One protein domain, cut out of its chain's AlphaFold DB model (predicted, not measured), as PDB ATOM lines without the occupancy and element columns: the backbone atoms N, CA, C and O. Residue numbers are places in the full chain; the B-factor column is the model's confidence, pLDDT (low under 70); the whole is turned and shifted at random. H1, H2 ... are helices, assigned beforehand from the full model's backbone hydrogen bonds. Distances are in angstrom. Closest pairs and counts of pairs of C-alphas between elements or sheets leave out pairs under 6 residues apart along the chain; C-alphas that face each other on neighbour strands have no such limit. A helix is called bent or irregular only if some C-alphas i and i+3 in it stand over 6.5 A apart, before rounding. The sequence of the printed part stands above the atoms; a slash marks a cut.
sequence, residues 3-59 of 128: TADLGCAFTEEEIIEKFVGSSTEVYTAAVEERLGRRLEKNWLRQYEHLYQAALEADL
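AT A GLANCE: This is residues 3 to 59 of the 128 residues of an uncharacterized protein of Streptomyces violaceusniger (UniProt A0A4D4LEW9). What is the main picture? Two short helices, H1 and H2, make a loose V joined by a tight turn, and residues 45 to 59, of which 45 to 58 belong to the longer third helix, H3, stick out of this small body as an arm. What is it made of? The printed part has 57 residues with three named helices, in the order H1, H2, H3, and no named strand; the class is all helix. How spread out is it? It is only just compact, close to loose, with a radius of gyration of the C-alphas of 11.9 A and spans of 34 by 24 by 20 A.

IN THESE COORDINATES: Where does the first helix lie? H1 holds residues 12 to 19, starting at C-alpha 12 (0.820, -22.839, 31.835), and is 10.2 A long. What follows? H2 holds residues 24 to 35 and is 16.2 A long. H3 holds residues 43 to 58, is 23.9 A long and ends at C-alpha 58 (6.165, -16.704, 46.191).

HOW THE PARTS SIT: How do H1 and H2 stand? They are close but not clearly touching, the closest C-alphas being those of Phe 19 and Tyr 27, 6.2 A apart. Their lines stand at a steep tilt of 56 degrees, opposite ways. Where is H3? H3 is apart from both H1 and H2. Are the helices even? H3 is irregular, with C-alphas 46 and 49 7.2 A apart, and has a kink of 33 degrees near residue 50. Every O i to N i+4 pair is within hydrogen-bond range in H1 and H2, and 9 of 12 in H3.

THE WHOLE: How large is it? The two C-alphas farthest apart, those of Gly 36 and Leu 59, are 33.9 A apart. Is anything missing or uncertain? The printed part has no cut, and the link from H2 to H3 is short, not tight. No printed residue is under 70 in pLDDT, and the mean of the printed part is 82.4.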
ATOM      1  N   THR A   3       9.887 -18.198  27.961       73.44
ATOM      2  CA  THR A   3       9.658 -18.774  26.635       73.44
ATOM      3  C   THR A   3       9.029 -17.774  25.656       73.44
ATOM      4  O   THR A   3       9.359 -17.783  24.470       73.44
ATOM      5  N   ALA A   4       8.204 -16.840  26.147       74.06
ATOM      6  CA  ALA A   4       7.603 -15.780  25.338       74.06
ATOM      7  C   ALA A   4       8.658 -14.793  24.807       74.06
ATOM      8  O   ALA A   4       8.588 -14.417  23.639       74.06
ATOM      9  N   ASP A   5       9.677 -14.464  25.609       76.88
ATOM     10  CA  ASP A   5      10.800 -13.606  25.190       76.88
ATOM     11  C   ASP A   5      11.635 -14.249  24.070       76.88
ATOM     12  O   ASP A   5      12.238 -13.560  23.248       76.88
ATOM     13  N   LEU A   6      11.632 -15.583  23.987       75.12
ATOM     14  CA  LEU A   6      12.276 -16.332  22.907       75.12
ATOM     15  C   LEU A   6      11.417 -16.450  21.639       75.12
ATOM     16  O   LEU A   6      11.906 -16.980  20.638       75.12
ATOM     17  N   GLY A   7      10.166 -15.982  21.667       77.88
ATOM     18  CA  GLY A   7       9.190 -16.175  20.591       77.88
ATOM     19  C   GLY A   7       8.539 -17.563  20.592       77.88
ATOM     20  O   GLY A   7       7.979 -17.977  19.581       77.88
ATOM     21  N   CYS A   8       8.613 -18.289  21.710       77.06
ATOM     22  CA  CYS A   8       8.072 -19.635  21.877       77.06
ATOM     23  C   CYS A   8       7.027 -19.635  22.993       77.06
ATOM     24  O   CYS A   8       7.349 -19.835  24.158       77.06
ATOM     25  N   ALA A   9       5.760 -19.382  22.683       77.06
ATOM     26  CA  ALA A   9       4.736 -19.433  23.721       77.06
ATOM     27  C   ALA A   9       4.464 -20.894  24.135       77.06
ATOM     28  O   ALA A   9       4.282 -21.772  23.288       77.06
ATOM     29  N   PHE A  10       4.433 -21.135  25.443       81.69
ATOM     30  CA  PHE A  10       3.834 -22.325  26.045       81.69
ATOM     31  C   PHE A  10       2.691 -21.856  26.935       81.69
ATOM     32  O   PHE A  10       2.799 -20.780  27.534       81.69
ATOM     33  N   THR A  11       1.614 -22.634  27.017       83.12
ATOM     34  CA  THR A  11       0.593 -22.390  28.044       83.12
ATOM     35  C   THR A  11       1.093 -22.877  29.403       83.12
ATOM     36  O   THR A  11       2.038 -23.664  29.487       83.12
ATOM     37  N   GLU A  12       0.482 -22.394  30.481       79.62
ATOM     38  CA  GLU A  12       0.820 -22.839  31.835       79.62
ATOM     39  C   GLU A  12       0.585 -24.348  31.996       79.62
ATOM     40  O   GLU A  12       1.435 -25.054  32.537       79.62
ATOM     41  N   GLU A  13      -0.503 -24.867  31.426       82.00
ATOM     42  CA  GLU A  13      -0.826 -26.293  31.433       82.00
ATOM     43  C   GLU A  13       0.239 -27.121  30.705       82.00
ATOM     44  O   GLU A  13       0.687 -28.139  31.231       82.00
ATOM     45  N   GLU A  14       0.705 -26.664  29.536       81.50
ATOM     46  CA  GLU A  14       1.790 -27.333  28.809       81.50
ATOM     47  C   GLU A  14       3.087 -27.347  29.623       81.50
ATOM     48  O   GLU A  14       3.826 -28.334  29.592       81.50
ATOM     49  N   ILE A  15       3.374 -26.256  30.343       82.56
ATOM     50  CA  ILE A  15       4.562 -26.162  31.194       82.56
ATOM     51  C   ILE A  15       4.470 -27.162  32.342       82.56
ATOM     52  O   ILE A  15       5.432 -27.890  32.601       82.56
ATOM     53  N   ILE A  16       3.318 -27.220  33.004       80.69
ATOM     54  CA  ILE A  16       3.091 -28.130  34.123       80.69
ATOM     55  C   ILE A  16       3.207 -29.583  33.656       80.69
ATOM     56  O   ILE A  16       3.950 -30.358  34.253       80.69
ATOM     57  N   GLU A  17       2.536 -29.949  32.565       80.50
ATOM     58  CA  GLU A  17       2.496 -31.330  32.077       80.50
ATOM     59  C   GLU A  17       3.861 -31.822  31.566       80.50
ATOM     60  O   GLU A  17       4.246 -32.965  31.815       80.50
ATOM     61  N   LYS A  18       4.606 -30.977  30.841       75.88
ATOM     62  CA  LYS A  18       5.832 -31.403  30.139       75.88
ATOM     63  C   LYS A  18       7.113 -31.144  30.917       75.88
ATOM     64  O   LYS A  18       8.117 -31.825  30.686       75.88
ATOM     65  N   PHE A  19       7.127 -30.129  31.780       79.06
ATOM     66  CA  PHE A  19       8.371 -29.623  32.362       79.06
ATOM     67  C   PHE A  19       8.479 -29.814  33.872       79.06
ATOM     68  O   PHE A  19       9.598 -29.794  34.387       79.06
ATOM     69  N   VAL A  20       7.384 -30.081  34.590       76.75
ATOM     70  CA  VAL A  20       7.471 -30.430  36.016       76.75
ATOM     71  C   VAL A  20       8.185 -31.773  36.173       76.75
ATOM     72  O   VAL A  20       7.772 -32.791  35.630       76.75
ATOM     73  N   GLY A  21       9.295 -31.769  36.917       73.31
ATOM     74  CA  GLY A  21      10.138 -32.950  37.136       73.31
ATOM     75  C   GLY A  21      11.103 -33.285  35.990       73.31
ATOM     76  O   GLY A  21      11.937 -34.178  36.152       73.31
ATOM     77  N   SER A  22      11.042 -32.563  34.870       79.19
ATOM     78  CA  SER A  22      11.958 -32.732  33.737       79.19
ATOM     79  C   SER A  22      13.291 -32.025  33.986       79.19
ATOM     80  O   SER A  22      13.378 -31.038  34.717       79.19
ATOM     81  N   SER A  23      14.357 -32.522  33.358       78.88
ATOM     82  CA  SER A  23      15.660 -31.867  33.426       78.88
ATOM     83  C   SER A  23      15.729 -30.652  32.494       78.88
ATOM     84  O   SER A  23      14.972 -30.533  31.524       78.88
ATOM     85  N   THR A  24      16.682 -29.759  32.756       80.44
ATOM     86  CA  THR A  24      16.946 -28.581  31.920       80.44
ATOM     87  C   THR A  24      17.250 -28.950  30.465       80.44
ATOM     88  O   THR A  24      16.924 -28.191  29.549       80.44
ATOM     89  N   GLU A  25      17.852 -30.116  30.231       81.75
ATOM     90  CA  GLU A  25      18.136 -30.645  28.897       81.75
ATOM     91  C   GLU A  25      16.849 -31.001  28.149       81.75
ATOM     92  O   GLU A  25      16.699 -30.615  26.991       81.75
ATOM     93  N   VAL A  26      15.904 -31.678  28.813       83.62
ATOM     94  CA  VAL A  26      14.590 -32.018  28.236       83.62
ATOM     95  C   VAL A  26      13.813 -30.746  27.909       83.62
ATOM     96  O   VAL A  26      13.269 -30.612  26.814       83.62
ATOM     97  N   TYR A  27      13.816 -29.783  28.832       84.50
ATOM     98  CA  TYR A  27      13.199 -28.482  28.612       84.50
ATOM     99  C   TYR A  27      13.828 -27.744  27.422       84.50
ATOM    100  O   TYR A  27      13.115 -27.302  26.525       84.50
ATOM    101  N   THR A  28      15.161 -27.668  27.360       86.94
ATOM    102  CA  THR A  28      15.874 -27.015  26.250       86.94
ATOM    103  C   THR A  28      15.546 -27.679  24.916       86.94
ATOM    104  O   THR A  28      15.224 -26.969  23.968       86.94
ATOM    105  N   ALA A  29      15.546 -29.013  24.847       87.00
ATOM    106  CA  ALA A  29      15.211 -29.744  23.628       87.00
ATOM    107  C   ALA A  29      13.787 -29.436  23.135       87.00
ATOM    108  O   ALA A  29      13.594 -29.184  21.947       87.00
ATOM    109  N   ALA A  30      12.805 -29.379  24.040       86.75
ATOM    110  CA  ALA A  30      11.426 -29.040  23.687       86.75
ATOM    111  C   ALA A  30      11.282 -27.594  23.176       86.75
ATOM    112  O   ALA A  30      10.513 -27.327  22.250       86.75
ATOM    113  N   VAL A  31      12.029 -26.649  23.759       87.50
ATOM    114  CA  VAL A  31      12.043 -25.256  23.288       87.50
ATOM    115  C   VAL A  31      12.729 -25.152  21.920       87.50
ATOM    116  O   VAL A  31      12.206 -24.467  21.043       87.50
ATOM    117  N   GLU A  32      13.857 -25.837  21.708       90.25
ATOM    118  CA  GLU A  32      14.566 -25.876  20.419       90.25
ATOM    119  C   GLU A  32      13.714 -26.489  19.301       90.25
ATOM    120  O   GLU A  32      13.680 -25.948  18.194       90.25
ATOM    121  N   GLU A  33      12.996 -27.578  19.593       88.75
ATOM    122  CA  GLU A  33      12.080 -28.234  18.653       88.75
ATOM    123  C   GLU A  33      10.984 -27.271  18.190       88.75
ATOM    124  O   GLU A  33      10.756 -27.116  16.990       88.75
ATOM    125  N   ARG A  34      10.348 -26.561  19.129       87.56
ATOM    126  CA  ARG A  34       9.278 -25.607  18.811       87.56
ATOM    127  C   ARG A  34       9.801 -24.334  18.134       87.56
ATOM    128  O   ARG A  34       9.109 -23.770  17.291       87.56
ATOM    129  N   LEU A  35      11.018 -23.894  18.458       87.44
ATOM    130  CA  LEU A  35      11.670 -22.749  17.810       87.44
ATOM    131  C   LEU A  35      12.262 -23.075  16.433       87.44
ATOM    132  O   LEU A  35      12.597 -22.153  15.688       87.44
ATOM    133  N   GLY A  36      12.461 -24.355  16.106       89.62
ATOM    134  CA  GLY A  36      13.130 -24.786  14.877       89.62
ATOM    135  C   GLY A  36      14.606 -24.373  14.791       89.62
ATOM    136  O   GLY A  36      15.188 -24.380  13.705       89.62
ATOM    137  N   ARG A  37      15.228 -23.989  15.912       89.06
ATOM    138  CA  ARG A  37      16.639 -23.588  15.990       89.06
ATOM    139  C   ARG A  37      17.252 -24.014  17.313       89.06
ATOM    140  O   ARG A  37      16.558 -24.111  18.320       89.06
ATOM    141  N   ARG A  38      18.574 -24.189  17.312       89.12
ATOM    142  CA  ARG A  38      19.319 -24.428  18.549       89.12
ATOM    143  C   ARG A  38      19.483 -23.151  19.356       89.12
ATOM    144  O   ARG A  38      19.696 -22.076  18.791       89.12
ATOM    145  N   LEU A  39      19.393 -23.292  20.669       87.75
ATOM    146  CA  LEU A  39      19.657 -22.232  21.624       87.75
ATOM    147  C   LEU A  39      21.144 -22.209  21.974       87.75
ATOM    148  O   LEU A  39      21.876 -23.189  21.815       87.75
ATOM    149  N   GLU A  40      21.608 -21.057  22.448       87.75
ATOM    150  CA  GLU A  40      22.976 -20.951  22.934       87.75
ATOM    151  C   GLU A  40      23.186 -21.820  24.175       87.75
ATOM    152  O   GLU A  40      22.283 -22.059  24.987       87.75
ATOM    153  N   LYS A  41      24.426 -22.270  24.359       83.62
ATOM    154  CA  LYS A  41      24.799 -22.983  25.574       83.62
ATOM    155  C   LYS A  41      24.539 -22.079  26.784       83.62
ATOM    156  O   LYS A  41      25.005 -20.946  26.820       83.62
ATOM    157  N   ASN A  42      23.854 -22.612  27.795       82.31
ATOM    158  CA  ASN A  42      23.477 -21.888  29.013       82.31
ATOM    159  C   ASN A  42      22.545 -20.683  28.776       82.31
ATOM    160  O   ASN A  42      22.562 -19.747  29.574       82.31
ATOM    161  N   TRP A  43      21.711 -20.699  27.729       85.88
ATOM    162  CA  TRP A  43      20.742 -19.630  27.439       85.88
ATOM    163  C   TRP A  43      19.836 -19.267  28.632       85.88
ATOM    164  O   TRP A  43      19.388 -18.128  28.738       85.88
ATOM    165  N   LEU A  44      19.597 -20.212  29.548       84.75
ATOM    166  CA  LEU A  44      18.827 -20.009  30.778       84.75
ATOM    167  C   LEU A  44      19.518 -19.126  31.817       84.75
ATOM    168  O   LEU A  44      18.842 -18.548  32.663       84.75
ATOM    169  N   ARG A  45      20.846 -18.978  31.755       84.62
ATOM    170  CA  ARG A  45      21.623 -18.215  32.742       84.62
ATOM    171  C   ARG A  45      21.155 -16.765  32.841       84.62
ATOM    172  O   ARG A  45      21.110 -16.203  33.927       84.62
ATOM    173  N   GLN A  46      20.771 -16.167  31.715       83.62
ATOM    174  CA  GLN A  46      20.268 -14.794  31.702       83.62
ATOM    175  C   GLN A  46      18.923 -14.648  32.426       83.62
ATOM    176  O   GLN A  46      18.606 -13.550  32.852       83.62
ATOM    177  N   TYR A  47      18.172 -15.736  32.623       84.00
ATOM    178  CA  TYR A  47      16.871 -15.750  33.300       84.00
ATOM    179  C   TYR A  47      16.937 -16.276  34.738       84.00
ATOM    180  O   TYR A  47      15.926 -16.287  35.434       84.00
ATOM    181  N   GLU A  48      18.118 -16.683  35.212       82.12
ATOM    182  CA  GLU A  48      18.305 -17.219  36.565       82.12
ATOM    183  C   GLU A  48      17.825 -16.231  37.640       82.12
ATOM    184  O   GLU A  48      17.198 -16.628  38.617       82.12
ATOM    185  N   HIS A  49      18.023 -14.931  37.411       80.81
ATOM    186  CA  HIS A  49      17.545 -13.877  38.304       80.81
ATOM    187  C   HIS A  49      16.012 -13.824  38.427       80.81
ATOM    188  O   HIS A  49      15.511 -13.544  39.512       80.81
ATOM    189  N   LEU A  50      15.261 -14.127  37.359       83.38
ATOM    190  CA  LEU A  50      13.794 -14.163  37.400       83.38
ATOM    191  C   LEU A  50      13.299 -15.337  38.242       83.38
ATOM    192  O   LEU A  50      12.350 -15.192  39.003       83.38
ATOM    193  N   TYR A  51      13.966 -16.487  38.127       81.31
ATOM    194  CA  TYR A  51      13.661 -17.654  38.952       81.31
ATOM    195  C   TYR A  51      13.927 -17.374  40.436       81.31
ATOM    196  O   TYR A  51      13.088 -17.682  41.277       81.31
ATOM    197  N   GLN A  52      15.060 -16.741  40.757       79.44
ATOM    198  CA  GLN A  52      15.368 -16.344  42.135       79.44
ATOM    199  C   GLN A  52      14.355 -15.329  42.676       79.44
ATOM    200  O   GLN A  52      13.872 -15.496  43.788       79.44
ATOM    201  N   ALA A  53      13.980 -14.324  41.878       82.56
ATOM    202  CA  ALA A  53      12.982 -13.336  42.278       82.56
ATOM    203  C   ALA A  53      11.608 -13.971  42.549       82.56
ATOM    204  O   ALA A  53      10.967 -13.626  43.537       82.56
ATOM    205  N   ALA A  54      11.179 -14.926  41.717       83.81
ATOM    206  CA  ALA A  54       9.933 -15.661  41.932       83.81
ATOM    207  C   ALA A  54       9.986 -16.526  43.201       83.81
ATOM    208  O   ALA A  54       9.037 -16.541  43.975       83.81
ATOM    209  N   LEU A  55      11.113 -17.200  43.466       82.06
ATOM    210  CA  LEU A  55      11.296 -17.928  44.724       82.06
ATOM    211  C   LEU A  55      11.240 -16.993  45.935       82.06
ATOM    212  O   LEU A  55      10.604 -17.316  46.925       82.06
ATOM    213  N   GLU A  56      11.885 -15.833  45.881       81.12
ATOM    214  CA  GLU A  56      11.854 -14.880  46.994       81.12
ATOM    215  C   GLU A  56      10.461 -14.291  47.243       81.12
ATOM    216  O   GLU A  56      10.131 -13.997  48.390       81.12
ATOM    217  N   ALA A  57       9.658 -14.116  46.191       81.44
ATOM    218  CA  ALA A  57       8.320 -13.545  46.290       81.44
ATOM    219  C   ALA A  57       7.261 -14.567  46.732       81.44
ATOM    220  O   ALA A  57       6.435 -14.253  47.587       81.44
ATOM    221  N   ASP A  58       7.298 -15.773  46.160       84.06
ATOM    222  CA  ASP A  58       6.165 -16.704  46.191       84.06
ATOM    223  C   ASP A  58       6.471 -18.032  46.902       84.06
ATOM    224  O   ASP A  58       5.567 -18.847  47.096       84.06
ATOM    225  N   LEU A  59       7.725 -18.302  47.290       85.44
ATOM    226  CA  LEU A  59       8.055 -19.552  47.976       85.44
ATOM    227  C   LEU A  59       7.483 -19.552  49.396       85.44
ATOM    228  O   LEU A  59       7.974 -18.862  50.289       85.44
TER     229      LEU A  59